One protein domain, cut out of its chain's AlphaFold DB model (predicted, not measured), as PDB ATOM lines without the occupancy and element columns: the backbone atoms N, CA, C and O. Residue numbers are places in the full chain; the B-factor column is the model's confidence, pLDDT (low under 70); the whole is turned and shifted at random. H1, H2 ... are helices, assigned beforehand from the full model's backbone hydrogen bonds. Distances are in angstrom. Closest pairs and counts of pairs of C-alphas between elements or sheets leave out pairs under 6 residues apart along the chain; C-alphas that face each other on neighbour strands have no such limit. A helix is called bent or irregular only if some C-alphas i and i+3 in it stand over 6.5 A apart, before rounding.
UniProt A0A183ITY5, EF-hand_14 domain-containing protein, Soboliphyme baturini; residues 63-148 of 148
ATOM      1  N   ILE A  63      -6.432 -30.614 -33.110       56.00
ATOM      2  CA  ILE A  63      -6.331 -29.681 -34.249       56.00
ATOM      3  C   ILE A  63      -5.454 -28.462 -33.921       56.00
ATOM      4  O   ILE A  63      -4.758 -27.934 -34.783       56.00
ATOM      5  N   CYS A  64      -5.409 -28.051 -32.648       50.50
ATOM      6  CA  CYS A  64      -4.516 -26.992 -32.179       50.50
ATOM      7  C   CYS A  64      -3.033 -27.386 -32.271       50.50
ATOM      8  O   CYS A  64      -2.172 -26.512 -32.352       50.50
ATOM      9  N   GLN A  65      -2.720 -28.685 -32.227       56.28
ATOM     10  CA  GLN A  65      -1.359 -29.200 -32.360       56.28
ATOM     11  C   GLN A  65      -0.941 -29.254 -33.836       56.28
ATOM     12  O   GLN A  65       0.157 -28.808 -34.164       56.28
ATOM     13  N   GLU A  66      -1.843 -29.673 -34.727       57.28
ATOM     14  CA  GLU A  66      -1.633 -29.607 -36.183       57.28
ATOM     15  C   GLU A  66      -1.482 -28.158 -36.670       57.28
ATOM     16  O   GLU A  66      -0.549 -27.851 -37.410       57.28
ATOM     17  N   LEU A  67      -2.299 -27.230 -36.158       61.03
ATOM     18  CA  LEU A  67      -2.212 -25.797 -36.468       61.03
ATOM     19  C   LEU A  67      -0.875 -25.166 -36.057       61.03
ATOM     20  O   LEU A  67      -0.388 -24.261 -36.733       61.03
ATOM     21  N   LYS A  68      -0.257 -25.641 -34.967       59.50
ATOM     22  CA  LYS A  68       1.083 -25.186 -34.566       59.50
ATOM     23  C   LYS A  68       2.151 -25.632 -35.561       59.50
ATOM     24  O   LYS A  68       2.967 -24.803 -35.938       59.50
ATOM     25  N   SER A  69       2.111 -26.890 -36.004       58.75
ATOM     26  CA  SER A  69       3.055 -27.405 -37.010       58.75
ATOM     27  C   SER A  69       2.864 -26.754 -38.384       58.75
ATOM     28  O   SER A  69       3.830 -26.448 -39.070       58.75
ATOM     29  N   TRP A  70       1.619 -26.445 -38.746       62.69
ATOM     30  CA  TRP A  70       1.266 -25.767 -39.989       62.69
ATOM     31  C   TRP A  70       1.781 -24.322 -40.042       62.69
ATOM     32  O   TRP A  70       2.188 -23.849 -41.095       62.69
ATOM     33  N   ARG A  71       1.831 -23.617 -38.902       59.28
ATOM     34  CA  ARG A  71       2.366 -22.243 -38.824       59.28
ATOM     35  C   ARG A  71       3.833 -22.147 -39.256       59.28
ATOM     36  O   ARG A  71       4.275 -21.069 -39.647       59.28
ATOM     37  N   GLU A  72       4.585 -23.235 -39.128       64.81
ATOM     38  CA  GLU A  72       6.015 -23.274 -39.441       64.81
ATOM     39  C   GLU A  72       6.291 -23.486 -40.938       64.81
ATOM     40  O   GLU A  72       7.413 -23.249 -41.380       64.81
ATOM     41  N   ASP A  73       5.280 -23.856 -41.733       63.91
ATOM     42  CA  ASP A  73       5.415 -24.034 -43.178       63.91
ATOM     43  C   ASP A  73       5.024 -22.737 -43.935       63.91
ATOM     44  O   ASP A  73       3.880 -22.273 -43.870       63.91
ATOM     45  N   PRO A  74       5.952 -22.113 -44.684       58.66
ATOM     46  CA  PRO A  74       5.690 -20.874 -45.417       58.66
ATOM     47  C   PRO A  74       4.691 -21.037 -46.575       58.66
ATOM     48  O   PRO A  74       4.085 -20.048 -46.988       58.66
ATOM     49  N   ASN A  75       4.483 -22.256 -47.084       55.97
ATOM     50  CA  ASN A  75       3.463 -22.553 -48.095       55.97
ATOM     51  C   ASN A  75       2.119 -22.941 -47.484       55.97
ATOM     52  O   ASN A  75       1.110 -22.953 -48.187       55.97
ATOM     53  N   ALA A  76       2.096 -23.245 -46.190       59.44
ATOM     54  CA  ALA A  76       0.879 -23.576 -45.483       59.44
ATOM     55  C   ALA A  76       0.027 -22.326 -45.246       59.44
ATOM     56  O   ALA A  76      -1.172 -22.382 -45.459       59.44
ATOM     57  N   ALA A  77       0.635 -21.169 -44.957       59.47
ATOM     58  CA  ALA A  77      -0.054 -19.917 -44.620       59.47
ATOM     59  C   ALA A  77      -0.986 -19.313 -45.704       59.47
ATOM     60  O   ALA A  77      -1.607 -18.278 -45.457       59.47
ATOM     61  N   ASN A  78      -1.083 -19.913 -46.893       71.31
ATOM     62  CA  ASN A  78      -1.977 -19.468 -47.962       71.31
ATOM     63  C   ASN A  78      -3.376 -20.116 -47.861       71.31
ATOM     64  O   ASN A  78      -3.593 -21.096 -47.151       71.31
ATOM     65  N   GLU A  79      -4.349 -19.571 -48.597       73.50
ATOM     66  CA  GLU A  79      -5.738 -20.067 -48.622       73.50
ATOM     67  C   GLU A  79      -5.829 -21.557 -48.993       73.50
ATOM     68  O   GLU A  79      -6.686 -22.279 -48.487       73.50
ATOM     69  N   ASP A  80      -4.906 -22.045 -49.823       77.50
ATOM     70  CA  ASP A  80      -4.841 -23.444 -50.251       77.50
ATOM     71  C   ASP A  80      -4.348 -24.379 -49.139       77.50
ATOM     72  O   ASP A  80      -4.850 -25.493 -48.999       77.50
ATOM     73  N   GLY A  81      -3.395 -23.936 -48.323       74.38
ATOM     74  CA  GLY A  81      -2.905 -24.660 -47.160       74.38
ATOM     75  C   GLY A  81      -3.926 -24.662 -46.027       74.38
ATOM     76  O   GLY A  81      -4.073 -25.683 -45.355       74.38
ATOM     77  N   ILE A  82      -4.697 -23.577 -45.869       77.50
ATOM     78  CA  ILE A  82      -5.864 -23.551 -44.973       77.50
ATOM     79  C   ILE A  82      -6.894 -24.557 -45.485       77.50
ATOM     80  O   ILE A  82      -7.426 -25.351 -44.711       77.50
ATOM     81  N   PHE A  83      -7.141 -24.569 -46.796       80.25
ATOM     82  CA  PHE A  83      -8.102 -25.488 -47.379       80.25
ATOM     83  C   PHE A  83      -7.711 -26.952 -47.146       80.25
ATOM     84  O   PHE A  83      -8.520 -27.746 -46.670       80.25
ATOM     85  N   ASN A  84      -6.449 -27.293 -47.405       79.38
ATOM     86  CA  ASN A  84      -5.916 -28.640 -47.209       79.38
ATOM     87  C   ASN A  84      -5.937 -29.102 -45.747       79.38
ATOM     88  O   ASN A  84      -6.039 -30.300 -45.506       79.38
ATOM     89  N   LEU A  85      -5.854 -28.178 -44.788       78.44
ATOM     90  CA  LEU A  85      -5.899 -28.506 -43.365       78.44
ATOM     91  C   LEU A  85      -7.314 -28.872 -42.891       78.44
ATOM     92  O   LEU A  85      -7.482 -29.689 -41.988       78.44
ATOM     93  N   PHE A  86      -8.336 -28.254 -43.483       77.50
ATOM     94  CA  PHE A  86      -9.722 -28.397 -43.032       77.50
ATOM     95  C   PHE A  86     -10.604 -29.246 -43.941       77.50
ATOM     96  O   PHE A  86     -11.740 -29.542 -43.550       77.50
ATOM     97  N   LYS A  87     -10.116 -29.619 -45.129       81.44
ATOM     98  CA  LYS A  87     -10.869 -30.448 -46.065       81.44
ATOM     99  C   LYS A  87     -11.116 -31.849 -45.510       81.44
ATOM    100  O   LYS A  87     -10.307 -32.399 -44.765       81.44
ATOM    101  N   ASP A  88     -12.253 -32.409 -45.880       78.38
ATOM    102  CA  ASP A  88     -12.565 -33.822 -45.718       78.38
ATOM    103  C   ASP A  88     -12.099 -34.641 -46.939       78.38
ATOM    104  O   ASP A  88     -11.527 -34.111 -47.897       78.38
ATOM    105  N   ASP A  89     -12.387 -35.944 -46.917       78.19
ATOM    106  CA  ASP A  89     -12.099 -36.872 -48.020       78.19
ATOM    107  C   ASP A  89     -12.846 -36.521 -49.324       78.19
ATOM    108  O   ASP A  89     -12.549 -37.070 -50.381       78.19
ATOM    109  N   SER A  90     -13.830 -35.618 -49.260       78.94
ATOM    110  CA  SER A  90     -14.643 -35.150 -50.387       78.94
ATOM    111  C   SER A  90     -14.218 -33.767 -50.901       78.94
ATOM    112  O   SER A  90     -14.996 -33.125 -51.613       78.94
ATOM    113  N   ASP A  91     -13.016 -33.297 -50.536       81.06
ATOM    114  CA  ASP A  91     -12.488 -31.962 -50.854       81.06
ATOM    115  C   ASP A  91     -13.474 -30.841 -50.470       81.06
ATOM    116  O   ASP A  91     -13.775 -29.921 -51.239       81.06
ATOM    117  N   ARG A  92     -14.019 -30.933 -49.254       81.19
ATOM    118  CA  ARG A  92     -15.022 -30.015 -48.713       81.19
ATOM    119  C   ARG A  92     -14.686 -29.610 -47.284       81.19
ATOM    120  O   ARG A  92     -14.187 -30.402 -46.495       81.19
ATOM    121  N   ILE A  93     -14.993 -28.366 -46.923       82.25
ATOM    122  CA  ILE A  93     -14.805 -27.850 -45.561       82.25
ATOM    123  C   ILE A  93     -16.158 -27.627 -44.914       82.25
ATOM    124  O   ILE A  93     -16.946 -26.791 -45.355       82.25
ATOM    125  N   VAL A  94     -16.397 -28.318 -43.805       81.81
ATOM    126  CA  VAL A  94     -17.541 -28.033 -42.938       81.81
ATOM    127  C   VAL A  94     -17.238 -26.774 -42.128       81.81
ATOM    128  O   VAL A  94     -16.346 -26.777 -41.276       81.81
ATOM    129  N   ILE A  95     -18.001 -25.698 -42.348       81.25
ATOM    130  CA  ILE A  95     -17.743 -24.402 -41.698       81.25
ATOM    131  C   ILE A  95     -17.755 -24.505 -40.180       81.25
ATOM    132  O   ILE A  95     -16.944 -23.866 -39.519       81.25
ATOM    133  N   ALA A  96     -18.639 -25.322 -39.610       76.00
ATOM    134  CA  ALA A  96     -18.691 -25.491 -38.164       76.00
ATOM    135  C   ALA A  96     -17.355 -25.988 -37.585       76.00
ATOM    136  O   ALA A  96     -16.900 -25.461 -36.572       76.00
ATOM    137  N   LYS A  97     -16.696 -26.944 -38.256       77.44
ATOM    138  CA  LYS A  97     -15.385 -27.472 -37.852       77.44
ATOM    139  C   LYS A  97     -14.294 -26.411 -38.005       77.44
ATOM    140  O   LYS A  97     -13.465 -26.245 -37.114       77.44
ATOM    141  N   PHE A  98     -14.333 -25.656 -39.101       80.00
ATOM    142  CA  PHE A  98     -13.399 -24.560 -39.350       80.00
ATOM    143  C   PHE A  98     -13.512 -23.444 -38.299       80.00
ATOM    144  O   PHE A  98     -12.519 -23.069 -37.678       80.00
ATOM    145  N   LEU A  99     -14.726 -22.960 -38.018       78.62
ATOM    146  CA  LEU A  99     -14.963 -21.928 -37.005       78.62
ATOM    147  C   LEU A  99     -14.623 -22.411 -35.591       78.62
ATOM    148  O   LEU A  99     -14.116 -21.621 -34.796       78.62
ATOM    149  N   ALA A 100     -14.852 -23.693 -35.286       75.06
ATOM    150  CA  ALA A 100     -14.438 -24.287 -34.017       75.06
ATOM    151  C   ALA A 100     -12.920 -24.232 -33.828       75.06
ATOM    152  O   ALA A 100     -12.442 -23.862 -32.757       75.06
ATOM    153  N   ALA A 101     -12.161 -24.541 -34.880       74.50
ATOM    154  CA  ALA A 101     -10.709 -24.475 -34.843       74.50
ATOM    155  C   ALA A 101     -10.187 -23.036 -34.725       74.50
ATOM    156  O   ALA A 101      -9.264 -22.786 -33.953       74.50
ATOM    157  N   LEU A 102     -10.813 -22.068 -35.409       76.69
ATOM    158  CA  LEU A 102     -10.494 -20.647 -35.219       76.69
ATOM    159  C   LEU A 102     -10.764 -20.199 -33.775       76.69
ATOM    160  O   LEU A 102      -9.914 -19.547 -33.166       76.69
ATOM    161  N   GLY A 103     -11.899 -20.611 -33.205       70.56
ATOM    162  CA  GLY A 103     -12.234 -20.382 -31.799       70.56
ATOM    163  C   GLY A 103     -11.195 -20.968 -30.843       70.56
ATOM    164  O   GLY A 103     -10.758 -20.290 -29.912       70.56
ATOM    165  N   ALA A 104     -10.731 -22.190 -31.111       68.00
ATOM    166  CA  ALA A 104      -9.699 -22.863 -30.326       68.00
ATOM    167  C   ALA A 104      -8.315 -22.189 -30.440       68.00
ATOM    168  O   ALA A 104      -7.538 -22.201 -29.486       68.00
ATOM    169  N   CYS A 105      -8.032 -21.523 -31.564       67.06
ATOM    170  CA  CYS A 105      -6.869 -20.645 -31.737       67.06
ATOM    171  C   CYS A 105      -6.990 -19.296 -31.011       67.06
ATOM    172  O   CYS A 105      -6.061 -18.489 -31.058       67.06
ATOM    173  N   GLY A 106      -8.117 -19.027 -30.348       69.62
ATOM    174  CA  GLY A 106      -8.378 -17.775 -29.642       69.62
ATOM    175  C   GLY A 106      -8.928 -16.657 -30.528       69.62
ATOM    176  O   GLY A 106      -9.077 -15.530 -30.050       69.62
ATOM    177  N   LEU A 107      -9.260 -16.940 -31.793       73.12
ATOM    178  CA  LEU A 107      -9.960 -15.987 -32.648       73.12
ATOM    179  C   LEU A 107     -11.446 -15.982 -32.292       73.12
ATOM    180  O   LEU A 107     -12.126 -17.005 -32.318       73.12
ATOM    181  N   ARG A 108     -11.962 -14.801 -31.953       75.38
ATOM    182  CA  ARG A 108     -13.372 -14.625 -31.601       75.38
ATOM    183  C   ARG A 108     -14.206 -14.358 -32.847       75.38
ATOM    184  O   ARG A 108     -13.732 -13.780 -33.818       75.38
ATOM    185  N   ARG A 109     -15.496 -14.693 -32.778       68.31
ATOM    186  CA  ARG A 109     -16.468 -14.409 -33.848       68.31
ATOM    187  C   ARG A 109     -16.594 -12.914 -34.175       68.31
ATOM    188  O   ARG A 109     -16.904 -12.572 -35.306       68.31
ATOM    189  N   ASN A 110     -16.331 -12.049 -33.197       69.25
ATOM    190  CA  ASN A 110     -16.349 -10.593 -33.358       69.25
ATOM    191  C   ASN A 110     -14.957 -10.019 -33.686       69.25
ATOM    192  O   ASN A 110     -14.739  -8.824 -33.508       69.25
ATOM    193  N   ASP A 111     -13.985 -10.848 -34.087       73.62
ATOM    194  CA  ASP A 111     -12.685 -10.334 -34.522       73.62
ATOM    195  C   ASP A 111     -12.866  -9.600 -35.868       73.62
ATOM    196  O   ASP A 111     -13.322 -10.218 -36.836       73.62
ATOM    197  N   PRO A 112     -12.512  -8.303 -35.961       77.12
ATOM    198  CA  PRO A 112     -12.706  -7.513 -37.178       77.12
ATOM    199  C   PRO A 112     -11.937  -8.079 -38.379       77.12
ATOM    200  O   PRO A 112     -12.326  -7.869 -39.524       77.12
ATOM    201  N   ARG A 113     -10.870  -8.858 -38.149       77.94
ATOM    202  CA  ARG A 113     -10.117  -9.517 -39.229       77.94
ATOM    203  C   ARG A 113     -10.906 -10.645 -39.890       77.94
ATOM    204  O   ARG A 113     -10.629 -10.984 -41.035       77.94
ATOM    205  N   LEU A 114     -11.878 -11.220 -39.182       76.44
ATOM    206  CA  LEU A 114     -12.732 -12.296 -39.684       76.44
ATOM    207  C   LEU A 114     -14.065 -11.790 -40.237       76.44
ATOM    208  O   LEU A 114     -14.771 -12.561 -40.879       76.44
ATOM    209  N   GLU A 115     -14.410 -10.520 -40.017       77.56
ATOM    210  CA  GLU A 115     -15.710  -9.948 -40.377       77.56
ATOM    211  C   GLU A 115     -16.054 -10.179 -41.852       77.56
ATOM    212  O   GLU A 115     -17.104 -10.737 -42.162       77.56
ATOM    213  N   ARG A 116     -15.126  -9.857 -42.760       80.06
ATOM    214  CA  ARG A 116     -15.319 -10.047 -44.205       80.06
ATOM    215  C   ARG A 116     -15.550 -11.515 -44.578       80.06
ATOM    216  O   ARG A 116     -16.431 -11.811 -45.379       80.06
ATOM    217  N   MET A 117     -14.790 -12.428 -43.980       80.25
ATOM    218  CA  MET A 117     -14.901 -13.866 -44.242       80.25
ATOM    219  C   MET A 117     -16.222 -14.435 -43.700       80.25
ATOM    220  O   MET A 117     -16.925 -15.169 -44.390       80.25
ATOM    221  N   LEU A 118     -16.599 -14.057 -42.475       79.75
ATOM    222  CA  LEU A 118     -17.855 -14.469 -41.851       79.75
ATOM    223  C   LEU A 118     -19.073 -13.918 -42.601       79.75
ATOM    224  O   LEU A 118     -20.085 -14.610 -42.724       79.75
ATOM    225  N   GLU A 119     -18.975 -12.700 -43.126       81.00
ATOM    226  CA  GLU A 119     -20.012 -12.089 -43.954       81.00
ATOM    227  C   GLU A 119     -20.172 -12.827 -45.293       81.00
ATOM    228  O   GLU A 119     -21.294 -13.108 -45.717       81.00
ATOM    229  N   ASN A 120     -19.067 -13.240 -45.922       82.06
ATOM    230  CA  ASN A 120     -19.109 -14.081 -47.120       82.06
ATOM    231  C   ASN A 120     -19.785 -15.433 -46.840       82.06
ATOM    232  O   ASN A 120     -20.656 -15.857 -47.603       82.06
ATOM    233  N   PHE A 121     -19.488 -16.077 -45.708       81.88
ATOM    234  CA  PHE A 121     -20.149 -17.330 -45.324       81.88
ATOM    235  C   PHE A 121     -21.653 -17.158 -45.116       81.88
ATOM    236  O   PHE A 121     -22.431 -17.989 -45.583       81.88
ATOM    237  N   ARG A 122     -22.084 -16.060 -44.483       80.88
ATOM    238  CA  ARG A 122     -23.511 -15.737 -44.330       80.88
ATOM    239  C   ARG A 122     -24.205 -15.561 -45.676       80.88
ATOM    240  O   ARG A 122     -25.300 -16.085 -45.856       80.88
ATOM    241  N   LYS A 123     -23.572 -14.869 -46.628       81.38
ATOM    242  CA  LYS A 123     -24.115 -14.681 -47.984       81.38
ATOM    243  C   LYS A 123     -24.287 -16.010 -48.714       81.38
ATOM    244  O   LYS A 123     -25.361 -16.262 -49.255       81.38
ATOM    245  N   ILE A 124     -23.273 -16.873 -48.675       80.44
ATOM    246  CA  ILE A 124     -23.339 -18.208 -49.287       80.44
ATOM    247  C   ILE A 124     -24.433 -19.045 -48.612       80.44
ATOM    248  O   ILE A 124     -25.225 -19.689 -49.296       80.44
ATOM    249  N   GLN A 125     -24.520 -19.009 -47.277       79.06
ATOM    250  CA  GLN A 125     -25.565 -19.718 -46.539       79.06
ATOM    251  C   GLN A 125     -26.958 -19.248 -46.955       79.06
ATOM    252  O   GLN A 125     -27.834 -20.065 -47.223       79.06
ATOM    253  N   HIS A 126     -27.156 -17.933 -47.030       77.62
ATOM    254  CA  HIS A 126     -28.429 -17.341 -47.409       77.62
ATOM    255  C   HIS A 126     -28.825 -17.727 -48.838       77.62
ATOM    256  O   HIS A 126     -29.958 -18.138 -49.060       77.62
ATOM    257  N   GLN A 127     -27.887 -17.693 -49.789       78.12
ATOM    258  CA  GLN A 127     -28.133 -18.159 -51.156       78.12
ATOM    259  C   GLN A 127     -28.535 -19.639 -51.204       78.12
ATOM    260  O   GLN A 127     -29.506 -19.985 -51.872       78.12
ATOM    261  N   LYS A 128     -27.853 -20.508 -50.448       75.44
ATOM    262  CA  LYS A 128     -28.213 -21.934 -50.359       75.44
ATOM    263  C   LYS A 128     -29.592 -22.156 -49.730       75.44
ATOM    264  O   LYS A 128     -30.342 -23.008 -50.197       75.44
ATOM    265  N   LEU A 129     -29.954 -21.372 -48.710       73.38
ATOM    266  CA  LEU A 129     -31.288 -21.416 -48.097       73.38
ATOM    267  C   LEU A 129     -32.382 -21.003 -49.088       73.38
ATOM    268  O   LEU A 129     -33.417 -21.660 -49.150       73.38
ATOM    269  N   LEU A 130     -32.149 -19.951 -49.879       76.12
ATOM    270  CA  LEU A 130     -33.083 -19.505 -50.919       76.12
ATOM    271  C   LEU A 130     -33.279 -20.566 -52.010       76.12
ATOM    272  O   LEU A 130     -34.389 -20.734 -52.507       76.12
ATOM    273  N   ASN A 131     -32.222 -21.308 -52.338       77.94
ATOM    274  CA  ASN A 131     -32.265 -22.391 -53.319       77.94
ATOM    275  C   ASN A 131     -32.874 -23.694 -52.766       77.94
ATOM    276  O   ASN A 131     -33.094 -24.633 -53.527       77.94
ATOM    277  N   GLY A 132     -33.160 -23.769 -51.459       70.62
ATOM    278  CA  GLY A 132     -33.686 -24.975 -50.814       70.62
ATOM    279  C   GLY A 132     -32.664 -26.108 -50.688       70.62
ATOM    280  O   GLY A 132     -33.049 -27.272 -50.544       70.62
ATOM    281  N   ASP A 133     -31.366 -25.794 -50.738       72.44
ATOM    282  CA  ASP A 133     -30.309 -26.796 -50.640       72.44
ATOM    283  C   ASP A 133     -30.271 -27.413 -49.236       72.44
ATOM    284  O   ASP A 133     -30.205 -26.721 -48.218       72.44
ATOM    285  N   LYS A 134     -30.231 -28.747 -49.168       65.56
ATOM    286  CA  LYS A 134     -30.134 -29.493 -47.897       65.56
ATOM    287  C   LYS A 134     -28.849 -29.165 -47.123       65.56
ATOM    288  O   LYS A 134     -28.833 -29.200 -45.893       65.56
ATOM    289  N   ASP A 135     -27.808 -28.755 -47.843       66.44
ATOM    290  CA  ASP A 135     -26.496 -28.386 -47.306       66.44
ATOM    291  C   ASP A 135     -26.461 -26.942 -46.767       66.44
ATOM    292  O   ASP A 135     -25.418 -26.456 -46.332       66.44
ATOM    293  N   ALA A 136     -27.582 -26.219 -46.785       61.59
ATOM    294  CA  ALA A 136     -27.658 -24.863 -46.248       61.59
ATOM    295  C   ALA A 136     -27.545 -24.820 -44.709       61.59
ATOM    296  O   ALA A 136     -27.036 -23.853 -44.137       61.59
ATOM    297  N   TYR A 137     -27.993 -25.884 -44.033       58.16
ATOM    298  CA  TYR A 137     -27.907 -26.027 -42.574       58.16
ATOM    299  C   TYR A 137     -26.523 -26.483 -42.108       58.16
ATOM    300  O   TYR A 137     -26.064 -26.091 -41.037       58.16
ATOM    301  N   THR A 138     -25.837 -27.264 -42.941       67.75
ATOM    302  CA  THR A 138     -24.449 -27.682 -42.727       67.75
ATOM    303  C   THR A 138     -23.615 -27.016 -43.800       67.75
ATOM    304  O   THR A 138     -23.278 -27.650 -44.790       67.75
ATOM    305  N   LEU A 139     -23.350 -25.713 -43.654       74.31
ATOM    306  CA  LEU A 139     -22.677 -24.977 -44.716       74.31
ATOM    307  C   LEU A 139     -21.310 -25.612 -45.005       74.31
ATOM    308  O   LEU A 139     -20.401 -25.600 -44.172       74.31
ATOM    309  N   VAL A 140     -21.213 -26.180 -46.204       77.88
ATOM    310  CA  VAL A 140     -19.997 -26.769 -46.748       77.88
ATOM    311  C   VAL A 140     -19.394 -25.819 -47.777       77.88
ATOM    312  O   VAL A 140     -20.096 -25.369 -48.692       77.88
ATOM    313  N   LEU A 141     -18.105 -25.518 -47.615       76.50
ATOM    314  CA  LEU A 141     -17.300 -24.723 -48.540       76.50
ATOM    315  C   LEU A 141     -16.481 -25.640 -49.443       76.50
ATOM    316  O   LEU A 141     -15.872 -26.601 -48.974       76.50
ATOM    317  N   THR A 142     -16.426 -25.308 -50.727       81.44
ATOM    318  CA  THR A 142     -15.407 -25.833 -51.641       81.44
ATOM    319  C   THR A 142     -14.228 -24.861 -51.697       81.44
ATOM    320  O   THR A 142     -14.288 -23.750 -51.160       81.44
ATOM    321  N   LYS A 143     -13.148 -25.264 -52.371       76.75
ATOM    322  CA  LYS A 143     -11.950 -24.432 -52.545       76.75
ATOM    323  C   LYS A 143     -12.267 -23.076 -53.183       76.75
ATOM    324  O   LYS A 143     -11.689 -22.064 -52.805       76.75
ATOM    325  N   GLU A 144     -13.214 -23.051 -54.114       74.50
ATOM    326  CA  GLU A 144     -13.642 -21.833 -54.807       74.50
ATOM    327  C   GLU A 144     -14.375 -20.871 -53.867       74.50
ATOM    328  O   GLU A 144     -14.143 -19.667 -53.911       74.50
ATOM    329  N   ASN A 145     -15.197 -21.400 -52.955       72.88
ATOM    330  CA  ASN A 145     -15.921 -20.597 -51.971       72.88
ATOM    331  C   ASN A 145     -15.022 -20.002 -50.878       72.88
ATOM    332  O   ASN A 145     -15.434 -19.038 -50.239       72.88
ATOM    333  N   LEU A 146     -13.840 -20.577 -50.630       69.75
ATOM    334  CA  LEU A 146     -12.888 -20.056 -49.641       69.75
ATOM    335  C   LEU A 146     -12.086 -18.856 -50.178       69.75
ATOM    336  O   LEU A 146     -11.665 -18.015 -49.391       69.75
ATOM    337  N   ARG A 147     -11.890 -18.776 -51.501       67.00
ATOM    338  CA  ARG A 147     -11.091 -17.733 -52.176       67.00
ATOM    339  C   ARG A 147     -11.866 -16.438 -52.484       67.00
ATOM    340  O   ARG A 147     -11.263 -15.466 -52.933       67.00
ATOM    341  N   ALA A 148     -13.192 -16.445 -52.328       54.53
ATOM    342  CA  ALA A 148     -14.107 -15.359 -52.715       54.53
ATOM    343  C   ALA A 148     -14.420 -14.405 -51.549       54.53
ATOM    344  O   ALA A 148     -14.510 -13.173 -51.775       54.53
TER     345      ALA A 148
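What this domain is: This is residues 63 to 148 of the 148 residues of the protein "EF-hand_14 domain-containing protein" of Soboliphyme baturini (UniProt A0A183ITY5). One long helix, H4, runs back alongside the shorter H3 across a narrow gap, in roughly the opposite direction, and the short helices H2 and H5 pack on each other beside these two, with H2 set crosswise to H3. H1 and the loop after it make one end of the longest axis, while the last residues of H4 and the turn after them make the other, from where a long link with no named element, residues 131 to 142, folds back toward H3 and leads into H5. The helices have few contacts with each other, and a short pairing of residues 93 to 94 with residues 140 to 141, antiparallel, ties the long link to the stretch before H3. The printed part has 86 residues with five named helices, H1 to H5 in order along the chain, and no named strand; the class is all helix, with 49 of the 86 residues in the helices. The whole is compact, with a radius of gyration of the C-alphas of 13.3 A, and its C-alphas span 41 by 30 by 20 A.

How they stand to each other: H4, residues 112 to 130, is the longest helix and touches no other helix, but H4 and H5, residues 143 to 146, are near each other, with 6 pairs of C-alphas within 10 A. H4 and H3, residues 95 to 104, are only just apart, the closest C-alphas being 8.3 A from each other. H5 touches H2, residues 79 to 86, where the closest C-alphas, those of Phe 83 and Lys 143, are 6.5 A apart. H2 is close to H3 but not clearly touching it: the closest C-alphas are those of Phe 86 and Phe 98, at 6.5 A. The lines of H2 and H3 stand about perpendicular, at 89 degrees. H1, residues 63 to 70, only just touches H3, with 3 pairs of C-alphas within 8 A, the closest being those of Ile 63 and Ala 101 at 6.8 A. Their lines are about perpendicular, at 81 degrees. H1 and H2 are near each other, with 8 pairs of C-alphas within 10 A. H1 is apart from H4 and from H5, and H2 is apart from H4. In H1, H2 and H3 every O i to N i+4 pair is within hydrogen-bond range; in H4 13 of 15 are, and H5 is too short for such a pair, but its one O i to N i+3 pair is within range.

Where its parts are: H4 runs 27.3 A from C-alpha 112 at (-12.706, -7.513, -37.178) to C-alpha 130 at (-33.083, -19.505, -50.919). It is irregular: C-alphas 113 and 116 are 7.2 A apart, against about 5 A in a regular helix. H3 has ten residues and measures 14.0 A from Ile 95 to Ala 104. H2 and H1 have eight residues each, and H1 begins at C-alpha 63, (-6.331, -29.681, -34.249). H5 has four residues and ends at C-alpha 146, (-12.888, -20.056, -49.641).

The domain as a whole: The two C-alphas farthest apart are those of Glu 72 and Gly 132, at 41.3 A. The printed part has no cut, and it ends at Ala 148, the chain's last residue. The link from H4 to H5, 12 residues, is long; the links H1 to H2, H2 to H3 and H3 to H4 are short. The mean pLDDT of the printed part is 72.5. The model's confidence is under 70 in residues 63 to 77, which take in H1, and in residues 104 to 106, 109 to 110, 134 to 138 and 146 to 148.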